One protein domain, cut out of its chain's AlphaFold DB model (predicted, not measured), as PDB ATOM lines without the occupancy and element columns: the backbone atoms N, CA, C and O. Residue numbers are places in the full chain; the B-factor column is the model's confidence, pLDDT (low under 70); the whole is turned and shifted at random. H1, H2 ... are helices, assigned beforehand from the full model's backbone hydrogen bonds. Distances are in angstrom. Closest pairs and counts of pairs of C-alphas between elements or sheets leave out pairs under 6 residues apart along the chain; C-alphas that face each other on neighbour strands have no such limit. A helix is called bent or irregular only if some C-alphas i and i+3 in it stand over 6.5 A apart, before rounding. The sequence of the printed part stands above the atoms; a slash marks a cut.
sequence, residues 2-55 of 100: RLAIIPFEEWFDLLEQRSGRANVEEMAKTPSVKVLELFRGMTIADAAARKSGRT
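This is residues 2 to 55 of the 100 residues of an uncharacterized protein of Fibularhizoctonia sp. CBS 109695 (UniProt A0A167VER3). A long helix, H3, and a shorter one, H1, lie side by side and run opposite ways, and the chain turns from one to the other at one end through the short helix H2. At the other end H3 runs on past H1, with residues 48 to 55 sticking out, and the first residues, 2 to 7, stick out to one side as a tail. The printed part has 54 residues with three named helices, in the order H1, H2, H3, and no named strand; its class is all helix. The whole is loose, with a radius of gyration of the C-alphas of 13.0 A, and its outline is flat, spanning 41 by 27 by 14 A.

The longest helix, H3, residues 31 to 52, has a kink of 61 degrees near residue 38. It is irregular: C-alphas 34 and 37 are 8.3 A apart, and its line is a rough one. H1, residues 8 to 19, touches H3; their closest C-alphas are those of Ser 19 and Val 33, 5.9 A apart. H1 and H3 run opposite ways at a shallow tilt of 30 degrees. H2, residues 24 to 29, is close to H3 but not clearly touching it, and the closest C-alphas are those of Met 27 and Val 33, 6.3 A apart. H2 and H3 run the same way at a steep tilt of 64 degrees. H2 is also close to H1 but not clearly touching it, with the C-alphas of Ser 19 and Met 27 the closest at 7.8 A. H1 and H2 run opposite ways at a tilt of 36 degrees, only just steep. Each O i to N i+4 pair is within hydrogen-bond range in H1 and H2; in H3 14 of 18 are.

H3 runs 31.7 A from C-alpha 31 at (15.038, -19.292, -32.315) to C-alpha 52 at (5.052, 0.534, -54.908). H1 begins with C-alpha 8 at (7.584, -14.030, -47.063) and is 16.2 A long from first to last C-alpha. H2 measures 9.0 A from C-alpha 24 to C-alpha 29.

The two C-alphas farthest apart are those of Glu 25 and Arg 54, at 41.4 A. Residues 2 to 7 stand free, and so do residues 48 to 55, of which 48 to 52 belong to H3. Without them the body has 40 residues and spans 31 by 15 by 12 A. The printed part has no cut, and the links H1 to H2 and H2 to H3 are tight. The mean pLDDT of the printed part is 83.0; residue 22 and residues 54 to 55 are under 70.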
ATOM      1  N   ARG A   2      13.330 -31.258 -47.898       75.94
ATOM      2  CA  ARG A   2      13.189 -30.110 -48.814       75.94
ATOM      3  C   ARG A   2      12.512 -28.985 -48.035       75.94
ATOM      4  O   ARG A   2      11.502 -29.245 -47.391       75.94
ATOM      5  N   LEU A   3      13.088 -27.787 -48.059       83.06
ATOM      6  CA  LEU A   3      12.456 -26.603 -47.481       83.06
ATOM      7  C   LEU A   3      11.405 -26.095 -48.467       83.06
ATOM      8  O   LEU A   3      11.696 -25.950 -49.655       83.06
ATOM      9  N   ALA A   4      10.183 -25.879 -47.984       89.12
ATOM     10  CA  ALA A   4       9.145 -25.251 -48.786       89.12
ATOM     11  C   ALA A   4       9.517 -23.783 -49.028       89.12
ATOM     12  O   ALA A   4       9.944 -23.091 -48.105       89.12
ATOM     13  N   ILE A   5       9.358 -23.326 -50.269       90.44
ATOM     14  CA  ILE A   5       9.508 -21.918 -50.632       90.44
ATOM     15  C   ILE A   5       8.100 -21.339 -50.693       90.44
ATOM     16  O   ILE A   5       7.327 -21.696 -51.579       90.44
ATOM     17  N   ILE A   6       7.777 -20.489 -49.727       92.12
ATOM     18  CA  ILE A   6       6.489 -19.802 -49.608       92.12
ATOM     19  C   ILE A   6       6.724 -18.282 -49.610       92.12
ATOM     20  O   ILE A   6       7.849 -17.846 -49.340       92.12
ATOM     21  N   PRO A   7       5.711 -17.461 -49.941       88.31
ATOM     22  CA  PRO A   7       5.787 -16.011 -49.807       88.31
ATOM     23  C   PRO A   7       6.238 -15.581 -48.406       88.31
ATOM     24  O   PRO A   7       5.886 -16.206 -47.410       88.31
ATOM     25  N   PHE A   8       7.012 -14.495 -48.330       87.25
ATOM     26  CA  PHE A   8       7.584 -14.030 -47.063       87.25
ATOM     27  C   PHE A   8       6.508 -13.628 -46.041       87.25
ATOM     28  O   PHE A   8       6.644 -13.938 -44.863       87.25
ATOM     29  N   GLU A   9       5.419 -13.012 -46.507       90.06
ATOM     30  CA  GLU A   9       4.240 -12.693 -45.690       90.06
ATOM     31  C   GLU A   9       3.598 -13.961 -45.105       90.06
ATOM     32  O   GLU A   9       3.463 -14.069 -43.892       90.06
ATOM     33  N   GLU A  10       3.339 -14.977 -45.937       92.94
ATOM     34  CA  GLU A  10       2.792 -16.269 -45.489       92.94
ATOM     35  C   GLU A  10       3.722 -16.966 -44.482       92.94
ATOM     36  O   GLU A  10       3.277 -17.527 -43.479       92.94
ATOM     37  N   TRP A  11       5.036 -16.908 -44.708       92.88
ATOM     38  CA  TRP A  11       6.015 -17.431 -43.760       92.88
ATOM     39  C   TRP A  11       5.976 -16.697 -42.413       92.88
ATOM     40  O   TRP A  11       6.057 -17.342 -41.362       92.88
ATOM     41  N   PHE A  12       5.851 -15.368 -42.430       92.81
ATOM     42  CA  PHE A  12       5.787 -14.570 -41.210       92.81
ATOM     43  C   PHE A  12       4.503 -14.844 -40.421       92.81
ATOM     44  O   PHE A  12       4.585 -15.016 -39.206       92.81
ATOM     45  N   ASP A  13       3.356 -14.988 -41.086       93.56
ATOM     46  CA  ASP A  13       2.084 -15.335 -40.436       93.56
ATOM     47  C   ASP A  13       2.184 -16.670 -39.675       93.56
ATOM     48  O   ASP A  13       1.748 -16.789 -38.525       93.56
ATOM     49  N   LEU A  14       2.832 -17.674 -40.280       91.88
ATOM     50  CA  LEU A  14       3.097 -18.964 -39.634       91.88
ATOM     51  C   LEU A  14       4.016 -18.818 -38.412       91.88
ATOM     52  O   LEU A  14       3.800 -19.469 -37.382       91.88
ATOM     53  N   LEU A  15       5.044 -17.969 -38.507       90.19
ATOM     54  CA  LEU A  15       5.955 -17.689 -37.396       90.19
ATOM     55  C   LEU A  15       5.241 -16.952 -36.253       90.19
ATOM     56  O   LEU A  15       5.413 -17.325 -35.090       90.19
ATOM     57  N   GLU A  16       4.420 -15.950 -36.564       90.62
ATOM     58  CA  GLU A  16       3.658 -15.180 -35.583       90.62
ATOM     59  C   GLU A  16       2.648 -16.071 -34.853       90.62
ATOM     60  O   GLU A  16       2.624 -16.095 -33.618       90.62
ATOM     61  N   GLN A  17       1.894 -16.895 -35.583       89.38
ATOM     62  CA  GLN A  17       0.968 -17.856 -34.984       89.38
ATOM     63  C   GLN A  17       1.684 -18.821 -34.028       89.38
ATOM     64  O   GLN A  17       1.167 -19.138 -32.950       89.38
ATOM     65  N   ARG A  18       2.882 -19.283 -34.404       85.38
ATOM     66  CA  ARG A  18       3.701 -20.148 -33.552       85.38
ATOM     67  C   ARG A  18       4.216 -19.408 -32.316       85.38
ATOM     68  O   ARG A  18       4.234 -19.988 -31.233       85.38
ATOM     69  N   SER A  19       4.580 -18.134 -32.456       83.75
ATOM     70  CA  SER A  19       5.076 -17.301 -31.356       83.75
ATOM     71  C   SER A  19       4.021 -17.039 -30.275       83.75
ATOM     72  O   SER A  19       4.338 -17.121 -29.091       83.75
ATOM     73  N   GLY A  20       2.751 -16.836 -30.651       78.50
ATOM     74  CA  GLY A  20       1.653 -16.596 -29.702       78.50
ATOM     75  C   GLY A  20       1.345 -17.783 -28.779       78.50
ATOM     76  O   GLY A  20       0.616 -17.640 -27.802       78.50
ATOM     77  N   ARG A  21       1.907 -18.962 -29.076       70.31
ATOM     78  CA  ARG A  21       1.803 -20.190 -28.273       70.31
ATOM     79  C   ARG A  21       3.136 -20.596 -27.639       70.31
ATOM     80  O   ARG A  21       3.213 -21.660 -27.026       70.31
ATOM     81  N   ALA A  22       4.189 -19.798 -27.814       68.94
ATOM     82  CA  ALA A  22       5.533 -20.195 -27.435       68.94
ATOM     83  C   ALA A  22       5.733 -20.096 -25.916       68.94
ATOM     84  O   ALA A  22       5.690 -19.019 -25.326       68.94
ATOM     85  N   ASN A  23       5.989 -21.239 -25.283       73.25
ATOM     86  CA  ASN A  23       6.611 -21.300 -23.964       73.25
ATOM     87  C   ASN A  23       8.149 -21.302 -24.116       73.25
ATOM     88  O   ASN A  23       8.678 -21.322 -25.229       73.25
ATOM     89  N   VAL A  24       8.887 -21.299 -23.000       74.25
ATOM     90  CA  VAL A  24      10.367 -21.281 -22.999       74.25
ATOM     91  C   VAL A  24      10.966 -22.414 -23.850       74.25
ATOM     92  O   VAL A  24      11.977 -22.219 -24.522       74.25
ATOM     93  N   GLU A  25      10.323 -23.583 -23.872       77.25
ATOM     94  CA  GLU A  25      10.765 -24.743 -24.648       77.25
ATOM     95  C   GLU A  25      10.557 -24.550 -26.163       77.25
ATOM     96  O   GLU A  25      11.450 -24.837 -26.960       77.25
ATOM     97  N   GLU A  26       9.416 -24.000 -26.582       73.00
ATOM     98  CA  GLU A  26       9.156 -23.662 -27.988       73.00
ATOM     99  C   GLU A  26      10.069 -22.536 -28.490       73.00
ATOM    100  O   GLU A  26      10.551 -22.591 -29.623       73.00
ATOM    101  N   MET A  27      10.394 -21.558 -27.640       71.94
ATOM    102  CA  MET A  27      11.371 -20.513 -27.972       71.94
ATOM    103  C   MET A  27      12.792 -21.064 -28.160       71.94
ATOM    104  O   MET A  27      13.581 -20.480 -28.906       71.94
ATOM    105  N   ALA A  28      13.132 -22.177 -27.503       76.69
ATOM    106  CA  ALA A  28      14.392 -22.880 -27.735       76.69
ATOM    107  C   ALA A  28      14.378 -23.642 -29.072       76.69
ATOM    108  O   ALA A  28      15.370 -23.620 -29.796       76.69
ATOM    109  N   LYS A  29      13.245 -24.259 -29.434       78.50
ATOM    110  CA  LYS A  29      13.075 -25.005 -30.696       78.50
ATOM    111  C   LYS A  29      12.922 -24.109 -31.923       78.50
ATOM    112  O   LYS A  29      13.198 -24.548 -33.034       78.50
ATOM    113  N   THR A  30      12.441 -22.877 -31.755       77.50
ATOM    114  CA  THR A  30      12.252 -21.909 -32.848       77.50
ATOM    115  C   THR A  30      12.935 -20.581 -32.508       77.50
ATOM    116  O   THR A  30      12.266 -19.615 -32.133       77.50
ATOM    117  N   PRO A  31      14.275 -20.493 -32.657       78.00
ATOM    118  CA  PRO A  31      15.038 -19.292 -32.315       78.00
ATOM    119  C   PRO A  31      14.563 -18.025 -33.033       78.00
ATOM    120  O   PRO A  31      14.689 -16.935 -32.481       78.00
ATOM    121  N   SER A  32      13.967 -18.155 -34.224       79.62
ATOM    122  CA  SER A  32      13.394 -17.047 -35.002       79.62
ATOM    123  C   SER A  32      12.343 -16.236 -34.237       79.62
ATOM    124  O   SER A  32      12.201 -15.045 -34.498       79.62
ATOM    125  N   VAL A  33      11.664 -16.829 -33.245       82.06
ATOM    126  CA  VAL A  33      10.724 -16.111 -32.362       82.06
ATOM    127  C   VAL A  33      11.426 -14.991 -31.581       82.06
ATOM    128  O   VAL A  33      10.816 -13.968 -31.288       82.06
ATOM    129  N   LYS A  34      12.728 -15.123 -31.288       80.06
ATOM    130  CA  LYS A  34      13.502 -14.112 -30.542       80.06
ATOM    131  C   LYS A  34      13.673 -12.795 -31.301       80.06
ATOM    132  O   LYS A  34      13.957 -11.775 -30.685       80.06
ATOM    133  N   VAL A  35      13.519 -12.816 -32.623       86.38
ATOM    134  CA  VAL A  35      13.655 -11.647 -33.504       86.38
ATOM    135  C   VAL A  35      12.351 -11.378 -34.265       86.38
ATOM    136  O   VAL A  35      12.369 -10.819 -35.357       86.38
ATOM    137  N   LEU A  36      11.206 -11.767 -33.692       88.69
ATOM    138  CA  LEU A  36       9.894 -11.651 -34.335       88.69
ATOM    139  C   LEU A  36       9.589 -10.222 -34.808       88.69
ATOM    140  O   LEU A  36       9.156 -10.031 -35.939       88.69
ATOM    141  N   GLU A  37       9.880  -9.215 -33.984       89.62
ATOM    142  CA  GLU A  37       9.618  -7.811 -34.331       89.62
ATOM    143  C   GLU A  37      10.506  -7.295 -35.473       89.62
ATOM    144  O   GLU A  37      10.065  -6.470 -36.272       89.62
ATOM    145  N   LEU A  38      11.725  -7.832 -35.619       88.44
ATOM    146  CA  LEU A  38      12.554  -7.558 -36.797       88.44
ATOM    147  C   LEU A  38      11.851  -8.072 -38.058       88.44
ATOM    148  O   LEU A  38      11.718  -7.334 -39.032       88.44
ATOM    149  N   PHE A  39      11.359  -9.314 -38.026       91.00
ATOM    150  CA  PHE A  39      10.639  -9.888 -39.161       91.00
ATOM    151  C   PHE A  39       9.324  -9.161 -39.446       91.00
ATOM    152  O   PHE A  39       9.026  -8.929 -40.612       91.00
ATOM    153  N   ARG A  40       8.599  -8.701 -38.419       92.56
ATOM    154  CA  ARG A  40       7.402  -7.865 -38.594       92.56
ATOM    155  C   ARG A  40       7.718  -6.612 -39.411       92.56
ATOM    156  O   ARG A  40       7.022  -6.311 -40.380       92.56
ATOM    157  N   GLY A  41       8.789  -5.905 -39.047       90.25
ATOM    158  CA  GLY A  41       9.258  -4.730 -39.784       90.25
ATOM    159  C   GLY A  41       9.632  -5.056 -41.232       90.25
ATOM    160  O   GLY A  41       9.245  -4.329 -42.148       90.25
ATOM    161  N   MET A  42      10.323  -6.179 -41.453       89.25
ATOM    162  CA  MET A  42      10.686  -6.639 -42.796       89.25
ATOM    163  C   MET A  42       9.462  -6.984 -43.651       89.25
ATOM    164  O   MET A  42       9.434  -6.612 -44.819       89.25
ATOM    165  N   THR A  43       8.442  -7.642 -43.093       90.38
ATOM    166  CA  THR A  43       7.215  -7.998 -43.825       90.38
ATOM    167  C   THR A  43       6.463  -6.749 -44.278       90.38
ATOM    168  O   THR A  43       6.043  -6.662 -45.431       90.38
ATOM    169  N   ILE A  44       6.359  -5.738 -43.409       88.75
ATOM    170  CA  ILE A  44       5.751  -4.444 -43.755       88.75
ATOM    171  C   ILE A  44       6.540  -3.760 -44.882       88.75
ATOM    172  O   ILE A  44       5.938  -3.260 -45.836       88.75
ATOM    173  N   ALA A  45       7.874  -3.755 -44.794       84.25
ATOM    174  CA  ALA A  45       8.738  -3.159 -45.809       84.25
ATOM    175  C   ALA A  45       8.655  -3.894 -47.160       84.25
ATOM    176  O   ALA A  45       8.515  -3.240 -48.192       84.25
ATOM    177  N   ASP A  46       8.669  -5.232 -47.167       83.06
ATOM    178  CA  ASP A  46       8.520  -6.056 -48.378       83.06
ATOM    179  C   ASP A  46       7.156  -5.818 -49.043       83.06
ATOM    180  O   ASP A  46       7.085  -5.547 -50.244       83.06
ATOM    181  N   ALA A  47       6.070  -5.814 -48.264       83.75
ATOM    182  CA  ALA A  47       4.733  -5.528 -48.776       83.75
ATOM    183  C   ALA A  47       4.633  -4.111 -49.372       83.75
ATOM    184  O   ALA A  47       4.034  -3.924 -50.436       83.75
ATOM    185  N   ALA A  48       5.232  -3.110 -48.720       83.25
ATOM    186  CA  ALA A  48       5.283  -1.741 -49.228       83.25
ATOM    187  C   ALA A  48       6.101  -1.642 -50.527       83.25
ATOM    188  O   ALA A  48       5.643  -1.027 -51.494       83.25
ATOM    189  N   ALA A  49       7.268  -2.292 -50.584       78.56
ATOM    190  CA  ALA A  49       8.116  -2.337 -51.770       78.56
ATOM    191  C   ALA A  49       7.372  -2.969 -52.957       78.56
ATOM    192  O   ALA A  49       7.276  -2.349 -54.019       78.56
ATOM    193  N   ARG A  50       6.739  -4.134 -52.762       78.31
ATOM    194  CA  ARG A  50       5.947  -4.808 -53.807       78.31
ATOM    195  C   ARG A  50       4.775  -3.961 -54.298       78.31
ATOM    196  O   ARG A  50       4.566  -3.865 -55.504       78.31
ATOM    197  N   LYS A  51       4.033  -3.311 -53.392       82.56
ATOM    198  CA  LYS A  51       2.908  -2.421 -53.751       82.56
ATOM    199  C   LYS A  51       3.352  -1.189 -54.531       82.56
ATOM    200  O   LYS A  51       2.609  -0.712 -55.381       82.56
ATOM    201  N   SER A  52       4.542  -0.668 -54.244       79.00
ATOM    202  CA  SER A  52       5.052   0.534 -54.908       79.00
ATOM    203  C   SER A  52       5.415   0.314 -56.381       79.00
ATOM    204  O   SER A  52       5.554   1.288 -57.116       79.00
ATOM    205  N   GLY A  53       5.617  -0.941 -56.812       72.38
ATOM    206  CA  GLY A  53       6.132  -1.269 -58.147       72.38
ATOM    207  C   GLY A  53       7.560  -0.767 -58.405       72.38
ATOM    208  O   GLY A  53       8.075  -0.922 -59.512       72.38
ATOM    209  N   ARG A  54       8.205  -0.162 -57.400       63.97
ATOM    210  CA  ARG A  54       9.552   0.394 -57.485       63.97
ATOM    211  C   ARG A  54      10.584  -0.705 -57.307       63.97
ATOM    212  O   ARG A  54      10.704  -1.294 -56.238       63.97
ATOM    213  N   THR A  55      11.371  -0.936 -58.349       60.53
ATOM    214  CA  THR A  55      12.541  -1.824 -58.316       60.53
ATOM    215  C   THR A  55      13.824  -1.091 -57.899       60.53
ATOM    216  O   THR A  55      14.855  -1.720 -57.681       60.53
TER     217      THR A  55